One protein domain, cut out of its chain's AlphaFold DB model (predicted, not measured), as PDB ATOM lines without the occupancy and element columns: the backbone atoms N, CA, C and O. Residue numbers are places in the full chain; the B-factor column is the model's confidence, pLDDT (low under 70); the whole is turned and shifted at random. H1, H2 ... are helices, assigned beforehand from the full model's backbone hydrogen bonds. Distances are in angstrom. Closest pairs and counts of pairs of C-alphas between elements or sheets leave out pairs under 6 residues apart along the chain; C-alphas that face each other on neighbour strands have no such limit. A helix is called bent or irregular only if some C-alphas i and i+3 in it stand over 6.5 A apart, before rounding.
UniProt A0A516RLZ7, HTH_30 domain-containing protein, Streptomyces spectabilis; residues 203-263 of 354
ATOM      1  N   LEU A 203     129.812 125.904 111.595       83.44
ATOM      2  CA  LEU A 203     130.561 126.402 110.435       83.44
ATOM      3  C   LEU A 203     132.077 126.512 110.696       83.44
ATOM      4  O   LEU A 203     132.880 126.253 109.802       83.44
ATOM      5  N   ALA A 204     132.488 126.893 111.910       82.56
ATOM      6  CA  ALA A 204     133.902 126.979 112.273       82.56
ATOM      7  C   ALA A 204     134.522 125.590 112.495       82.56
ATOM      8  O   ALA A 204     135.711 125.400 112.235       82.56
ATOM      9  N   LEU A 205     133.729 124.617 112.954       84.56
ATOM     10  CA  LEU A 205     134.147 123.224 113.087       84.56
ATOM     11  C   LEU A 205     134.344 122.570 111.712       84.56
ATOM     12  O   LEU A 205     135.376 121.935 111.495       84.56
ATOM     13  N   ASP A 206     133.410 122.763 110.784       86.88
ATOM     14  CA  ASP A 206     133.502 122.203 109.431       86.88
ATOM     15  C   ASP A 206     134.640 122.843 108.626       86.88
ATOM     16  O   ASP A 206     135.472 122.124 108.075       86.88
ATOM     17  N   LEU A 207     134.806 124.169 108.697       88.00
ATOM     18  CA  LEU A 207     135.953 124.857 108.094       88.00
ATOM     19  C   LEU A 207     137.299 124.304 108.604       88.00
ATOM     20  O   LEU A 207     138.233 124.092 107.829       88.00
ATOM     21  N   VAL A 208     137.414 124.047 109.911       87.81
ATOM     22  CA  VAL A 208     138.631 123.474 110.509       87.81
ATOM     23  C   VAL A 208     138.845 122.016 110.095       87.81
ATOM     24  O   VAL A 208     139.994 121.623 109.884       87.81
ATOM     25  N   ARG A 209     137.780 121.227 109.919       85.81
ATOM     26  CA  ARG A 209     137.861 119.857 109.381       85.81
ATOM     27  C   ARG A 209     138.357 119.844 107.939       85.81
ATOM     28  O   ARG A 209     139.250 119.053 107.635       85.81
ATOM     29  N   ASP A 210     137.845 120.737 107.096       88.06
ATOM     30  CA  ASP A 210     138.255 120.864 105.695       88.06
ATOM     31  C   ASP A 210     139.734 121.257 105.585       88.06
ATOM     32  O   ASP A 210     140.507 120.585 104.896       88.06
ATOM     33  N   PHE A 211     140.176 122.271 106.341       87.12
ATOM     34  CA  PHE A 211     141.595 122.639 106.399       87.12
ATOM     35  C   PHE A 211     142.475 121.511 106.957       87.12
ATOM     36  O   PHE A 211     143.543 121.249 106.402       87.12
ATOM     37  N   ALA A 212     142.051 120.813 108.016       87.00
ATOM     38  CA  ALA A 212     142.804 119.689 108.578       87.00
ATOM     39  C   ALA A 212     142.925 118.514 107.590       87.00
ATOM     40  O   ALA A 212     143.981 117.880 107.512       87.00
ATOM     41  N   GLY A 213     141.868 118.244 106.816       86.06
ATOM     42  CA  GLY A 213     141.868 117.261 105.735       86.06
ATOM     43  C   GLY A 213     142.807 117.653 104.594       86.06
ATOM     44  O   GLY A 213     143.652 116.852 104.198       86.06
ATOM     45  N   ALA A 214     142.715 118.898 104.118       88.75
ATOM     46  CA  ALA A 214     143.532 119.415 103.019       88.75
ATOM     47  C   ALA A 214     145.028 119.535 103.368       88.75
ATOM     48  O   ALA A 214     145.880 119.302 102.513       88.75
ATOM     49  N   LEU A 215     145.365 119.880 104.616       88.25
ATOM     50  CA  LEU A 215     146.758 120.018 105.061       88.25
ATOM     51  C   LEU A 215     147.483 118.677 105.221       88.25
ATOM     52  O   LEU A 215     148.713 118.659 105.161       88.25
ATOM     53  N   GLY A 216     146.763 117.578 105.485       83.56
ATOM     54  CA  GLY A 216     147.353 116.244 105.661       83.56
ATOM     55  C   GLY A 216     148.430 116.166 106.755       83.56
ATOM     56  O   GLY A 216     149.349 115.354 106.659       83.56
ATOM     57  N   ARG A 217     148.367 117.042 107.766       85.62
ATOM     58  CA  ARG A 217     149.394 117.241 108.805       85.62
ATOM     59  C   ARG A 217     148.751 117.484 110.177       85.62
ATOM     60  O   ARG A 217     147.585 117.880 110.233       85.62
ATOM     61  N   PRO A 218     149.494 117.306 111.289       85.50
ATOM     62  CA  PRO A 218     149.034 117.727 112.605       85.50
ATOM     63  C   PRO A 218     148.708 119.214 112.608       85.50
ATOM     64  O   PRO A 218     149.512 120.028 112.154       85.50
ATOM     65  N   CYS A 219     147.554 119.568 113.154       86.94
ATOM     66  CA  CYS A 219     147.174 120.957 113.354       86.94
ATOM     67  C   CYS A 219     146.421 121.126 114.677       86.94
ATOM     68  O   CYS A 219     145.955 120.161 115.289       86.94
ATOM     69  N   ALA A 220     146.350 122.374 115.123       89.56
ATOM     70  CA  ALA A 220     145.471 122.830 116.181       89.56
ATOM     71  C   ALA A 220     144.828 124.140 115.717       89.56
ATOM     72  O   ALA A 220     145.471 124.951 115.045       89.56
ATOM     73  N   ALA A 221     143.558 124.334 116.056       90.88
ATOM     74  CA  ALA A 221     142.799 125.518 115.686       90.88
ATOM     75  C   ALA A 221     142.260 126.173 116.955       90.88
ATOM     76  O   ALA A 221     141.439 125.588 117.651       90.88
ATOM     77  N   GLY A 222     142.732 127.372 117.272       91.94
ATOM     78  CA  GLY A 222     142.151 128.214 118.305       91.94
ATOM     79  C   GLY A 222     141.005 129.054 117.757       91.94
ATOM     80  O   GLY A 222     141.060 129.523 116.619       91.94
ATOM     81  N   THR A 223     139.987 129.278 118.578       91.94
ATOM     82  CA  THR A 223     138.855 130.162 118.283       91.94
ATOM     83  C   THR A 223     138.569 131.089 119.463       91.94
ATOM     84  O   THR A 223     138.910 130.792 120.609       91.94
ATOM     85  N   ALA A 224     137.980 132.244 119.173       91.19
ATOM     86  CA  ALA A 224     137.523 133.211 120.158       91.19
ATOM     87  C   ALA A 224     136.383 134.038 119.559       91.19
ATOM     88  O   ALA A 224     136.505 134.532 118.437       91.19
ATOM     89  N   THR A 225     135.313 134.225 120.325       88.12
ATOM     90  CA  THR A 225     134.165 135.057 119.943       88.12
ATOM     91  C   THR A 225     134.324 136.452 120.551       88.12
ATOM     92  O   THR A 225     134.807 136.588 121.675       88.12
ATOM     93  N   ALA A 226     133.963 137.499 119.807       89.25
ATOM     94  CA  ALA A 226     133.897 138.877 120.300       89.25
ATOM     95  C   ALA A 226     133.004 139.744 119.388       89.25
ATOM     96  O   ALA A 226     132.752 139.354 118.242       89.25
ATOM     97  N   PRO A 227     132.555 140.929 119.843       89.62
ATOM     98  CA  PRO A 227     131.935 141.931 118.979       89.62
ATOM     99  C   PRO A 227     132.873 142.379 117.847       89.62
ATOM    100  O   PRO A 227     134.095 142.336 117.983       89.62
ATOM    101  N   LEU A 228     132.310 142.896 116.749       91.81
ATOM    102  CA  LEU A 228     133.083 143.328 115.571       91.81
ATOM    103  C   LEU A 228     134.173 144.371 115.899       91.81
ATOM    104  O   LEU A 228     135.231 144.364 115.276       91.81
ATOM    105  N   ALA A 229     133.940 145.227 116.900       94.88
ATOM    106  CA  ALA A 229     134.906 146.220 117.375       94.88
ATOM    107  C   ALA A 229     136.180 145.609 117.999       94.88
ATOM    108  O   ALA A 229     137.223 146.254 118.005       94.88
ATOM    109  N   GLU A 230     136.112 144.365 118.485       94.38
ATOM    110  CA  GLU A 230     137.201 143.644 119.162       94.38
ATOM    111  C   GLU A 230     137.785 142.507 118.299       94.38
ATOM    112  O   GLU A 230     138.555 141.669 118.779       94.38
ATOM    113  N   LEU A 231     137.442 142.455 117.005       92.88
ATOM    114  CA  LEU A 231     137.825 141.363 116.102       92.88
ATOM    115  C   LEU A 231     139.350 141.140 116.030       92.88
ATOM    116  O   LEU A 231     139.802 139.999 115.911       92.88
ATOM    117  N   SER A 232     140.155 142.201 116.147       94.94
ATOM    118  CA  SER A 232     141.621 142.102 116.218       94.94
ATOM    119  C   SER A 232     142.095 141.323 117.444       94.94
ATOM    120  O   SER A 232     143.006 140.497 117.342       94.94
ATOM    121  N   ASP A 233     141.460 141.541 118.592       92.81
ATOM    122  CA  ASP A 233     141.847 140.932 119.862       92.81
ATOM    123  C   ASP A 233     141.325 139.504 119.974       92.81
ATOM    124  O   ASP A 233     142.054 138.629 120.446       92.81
ATOM    125  N   ALA A 234     140.137 139.230 119.428       92.50
ATOM    126  CA  ALA A 234     139.657 137.871 119.196       92.50
ATOM    127  C   ALA A 234     140.618 137.083 118.292       92.50
ATOM    128  O   ALA A 234     141.053 135.994 118.665       92.50
ATOM    129  N   LEU A 235     141.040 137.650 117.155       93.44
ATOM    130  CA  LEU A 235     141.999 137.009 116.249       93.44
ATOM    131  C   LEU A 235     143.366 136.782 116.917       93.44
ATOM    132  O   LEU A 235     143.977 135.726 116.742       93.44
ATOM    133  N   ASN A 236     143.853 137.739 117.710       95.12
ATOM    134  CA  ASN A 236     145.091 137.586 118.476       95.12
ATOM    135  C   ASN A 236     144.968 136.507 119.567       95.12
ATOM    136  O   ASN A 236     145.905 135.728 119.759       95.12
ATOM    137  N   ARG A 237     143.812 136.409 120.239       93.38
ATOM    138  CA  ARG A 237     143.498 135.365 121.230       93.38
ATOM    139  C   ARG A 237     143.424 133.984 120.574       93.38
ATOM    140  O   ARG A 237     144.140 133.087 121.006       93.38
ATOM    141  N   ALA A 238     142.679 133.849 119.476       93.75
ATOM    142  CA  ALA A 238     142.598 132.635 118.664       93.75
ATOM    143  C   ALA A 238     143.987 132.172 118.187       93.75
ATOM    144  O   ALA A 238     144.340 131.009 118.352       93.75
ATOM    145  N   ARG A 239     144.837 133.092 117.703       94.31
ATOM    146  CA  ARG A 239     146.232 132.794 117.323       94.31
ATOM    147  C   ARG A 239     147.109 132.352 118.498       94.31
ATOM    148  O   ARG A 239     147.981 131.511 118.292       94.31
ATOM    149  N   ARG A 240     146.932 132.910 119.703       94.12
ATOM    150  CA  ARG A 240     147.629 132.425 120.911       94.12
ATOM    151  C   ARG A 240     147.173 131.010 121.263       94.12
ATOM    152  O   ARG A 240     148.031 130.148 121.423       94.12
ATOM    153  N   ILE A 241     145.862 130.754 121.266       94.00
ATOM    154  CA  ILE A 241     145.304 129.413 121.490       94.00
ATOM    155  C   ILE A 241     145.869 128.422 120.461       94.00
ATOM    156  O   ILE A 241     146.428 127.415 120.869       94.00
ATOM    157  N   SER A 242     145.855 128.726 119.155       92.50
ATOM    158  CA  SER A 242     146.401 127.833 118.113       92.50
ATOM    159  C   SER A 242     147.875 127.454 118.310       92.50
ATOM    160  O   SER A 242     148.280 126.381 117.878       92.50
ATOM    161  N   ARG A 243     148.691 128.331 118.917       92.25
ATOM    162  CA  ARG A 243     150.124 128.081 119.182       92.25
ATOM    163  C   ARG A 243     150.381 127.369 120.509       92.25
ATOM    164  O   ARG A 243     151.398 126.701 120.651       92.25
ATOM    165  N   ALA A 244     149.508 127.562 121.495       91.94
ATOM    166  CA  ALA A 244     149.595 126.883 122.782       91.94
ATOM    167  C   ALA A 244     148.962 125.484 122.735       91.94
ATOM    168  O   ALA A 244     149.403 124.591 123.455       91.94
ATOM    169  N   ALA A 245     147.950 125.303 121.885       90.12
ATOM    170  CA  ALA A 245     147.158 124.094 121.786       90.12
ATOM    171  C   ALA A 245     147.978 122.898 121.258       90.12
ATOM    172  O   ALA A 245     148.735 123.029 120.294       90.12
ATOM    173  N   PRO A 246     147.793 121.699 121.835       88.19
ATOM    174  CA  PRO A 246     148.468 120.493 121.374       88.19
ATOM    175  C   PRO A 246     148.077 120.087 119.934       88.19
ATOM    176  O   PRO A 246     146.897 119.908 119.639       88.19
ATOM    177  N   LEU A 247     149.051 119.840 119.048       87.75
ATOM    178  CA  LEU A 247     148.796 119.459 117.649       87.75
ATOM    179  C   LEU A 247     148.220 118.041 117.534       87.75
ATOM    180  O   LEU A 247     148.721 117.102 118.164       87.75
ATOM    181  N   ARG A 248     147.179 117.840 116.716       84.06
ATOM    182  CA  ARG A 248     146.528 116.527 116.542       84.06
ATOM    183  C   ARG A 248     146.350 116.154 115.071       84.06
ATOM    184  O   ARG A 248     146.173 117.005 114.208       84.06
ATOM    185  N   TRP A 249     146.418 114.849 114.806       72.25
ATOM    186  CA  TRP A 249     146.147 114.237 113.504       72.25
ATOM    187  C   TRP A 249     144.649 113.941 113.318       72.25
ATOM    188  O   TRP A 249     143.960 113.600 114.280       72.25
ATOM    189  N   ALA A 250     144.232 113.930 112.045       63.47
ATOM    190  CA  ALA A 250     142.923 113.550 111.497       63.47
ATOM    191  C   ALA A 250     141.759 114.550 111.719       63.47
ATOM    192  O   ALA A 250     141.542 115.012 112.841       63.47
ATOM    193  N   PRO A 251     140.936 114.822 110.680       55.59
ATOM    194  CA  PRO A 251     139.899 115.861 110.717       55.59
ATOM    195  C   PRO A 251     138.840 115.623 111.804       55.59
ATOM    196  O   PRO A 251     138.404 116.562 112.456       55.59
ATOM    197  N   ALA A 252     138.494 114.366 112.102       57.47
ATOM    198  CA  ALA A 252     137.541 114.034 113.168       57.47
ATOM    199  C   ALA A 252     138.030 114.372 114.596       57.47
ATOM    200  O   ALA A 252     137.232 114.338 115.531       57.47
ATOM    201  N   ARG A 253     139.328 114.657 114.793       63.56
ATOM    202  CA  ARG A 253     139.930 114.929 116.113       63.56
ATOM    203  C   ARG A 253     140.429 116.365 116.285       63.56
ATOM    204  O   ARG A 253     140.803 116.718 117.402       63.56
ATOM    205  N   VAL A 254     140.421 117.178 115.227       72.12
ATOM    206  CA  VAL A 254     140.746 118.609 115.289       72.12
ATOM    207  C   VAL A 254     139.442 119.382 115.500       72.12
ATOM    208  O   VAL A 254     138.727 119.699 114.555       72.12
ATOM    209  N   ARG A 255     139.108 119.653 116.767       82.31
ATOM    210  CA  ARG A 255     138.040 120.592 117.150       82.31
ATOM    211  C   ARG A 255     138.660 121.983 117.335       82.31
ATOM    212  O   ARG A 255     139.780 122.043 117.842       82.31
ATOM    213  N   PRO A 256     137.963 123.086 117.015       85.38
ATOM    214  CA  PRO A 256     138.367 124.399 117.497       85.38
ATOM    215  C   PRO A 256     138.412 124.427 119.035       85.38
ATOM    216  O   PRO A 256     137.466 123.992 119.702       85.38
ATOM    217  N   LEU A 257     139.527 124.912 119.581       87.81
ATOM    218  CA  LEU A 257     139.763 125.091 121.010       87.81
ATOM    219  C   LEU A 257     139.473 126.538 121.408       87.81
ATOM    220  O   LEU A 257     139.927 127.480 120.756       87.81
ATOM    221  N   THR A 258     138.745 126.707 122.500       90.62
ATOM    222  CA  THR A 258     138.530 127.985 123.184       90.62
ATOM    223  C   THR A 258     139.642 128.243 124.206       90.62
ATOM    224  O   THR A 258     140.506 127.396 124.442       90.62
ATOM    225  N   THR A 259     139.604 129.395 124.882       90.12
ATOM    226  CA  THR A 259     140.454 129.646 126.060       90.12
ATOM    227  C   THR A 259     140.256 128.572 127.135       90.12
ATOM    228  O   THR A 259     141.232 128.137 127.734       90.12
ATOM    229  N   ALA A 260     139.018 128.116 127.361       88.81
ATOM    230  CA  ALA A 260     138.700 127.119 128.383       88.81
ATOM    231  C   ALA A 260     139.250 125.718 128.054       88.81
ATOM    232  O   ALA A 260     139.569 124.962 128.967       88.81
ATOM    233  N   ASP A 261     139.419 125.390 126.769       88.06
ATOM    234  CA  ASP A 261     139.999 124.111 126.336       88.06
ATOM    235  C   ASP A 261     141.541 124.079 126.425       88.06
ATOM    236  O   ASP A 261     142.121 122.997 126.366       88.06
ATOM    237  N   ALA A 262     142.209 125.239 126.523       89.94
ATOM    238  CA  ALA A 262     143.672 125.374 126.417       89.94
ATOM    239  C   ALA A 262     144.304 126.305 127.481       89.94
ATOM    240  O   ALA A 262     145.384 126.874 127.276       89.94
ATOM    241  N   PHE A 263     143.612 126.540 128.603       92.94
ATOM    242  CA  PHE A 263     144.011 127.554 129.590       92.94
ATOM    243  C   PHE A 263     145.346 127.237 130.282       92.94
ATOM    244  O   PHE A 263     146.108 128.154 130.590       92.94
TER     245      PHE A 263
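Overview. This is residues 203 to 263 of the 354 residues of the protein "HTH_30 domain-containing protein" of Streptomyces spectabilis (UniProt A0A516RLZ7). Two helices, H1 and then H2, lie on different sides of a middle made of loop, where the link between them and the tail after H2 run side by side for a short way. The end of H2 that begins it sticks out with residues 228 to 232. The 61 printed residues are all helix in class, with under half in named elements and no named strand; they are compact, with a radius of gyration of the C-alphas of 11.5 A, and span 34 by 23 by 15 A, only just elongated.

Arrangement. Start with H1, residues 203 to 215, and go on to H2, residues 228 to 244: they are apart, with no C-alpha of one within 8 A of the other. Look between them for residues 221 to 222, paired parallel with residues 256 to 257. In H1 every O i to N i+4 pair is within hydrogen-bond range; in H2, 11 of 13 are.

Along the chain. Find C-alpha 203 at (130.561, 126.402, 110.435); from there H1 runs 18.2 A. H2 runs 24.4 A to C-alpha 244 at (149.595, 126.883, 122.782), with a kink of 25 degrees near residue 235; it is irregular, C-alphas 229 and 232 being 8.0 A apart.

Size, cuts and confidence. The printed part has no cut. The link from H1 to H2, 12 residues, is long. Confidence is low at residues 250 to 253, under 70.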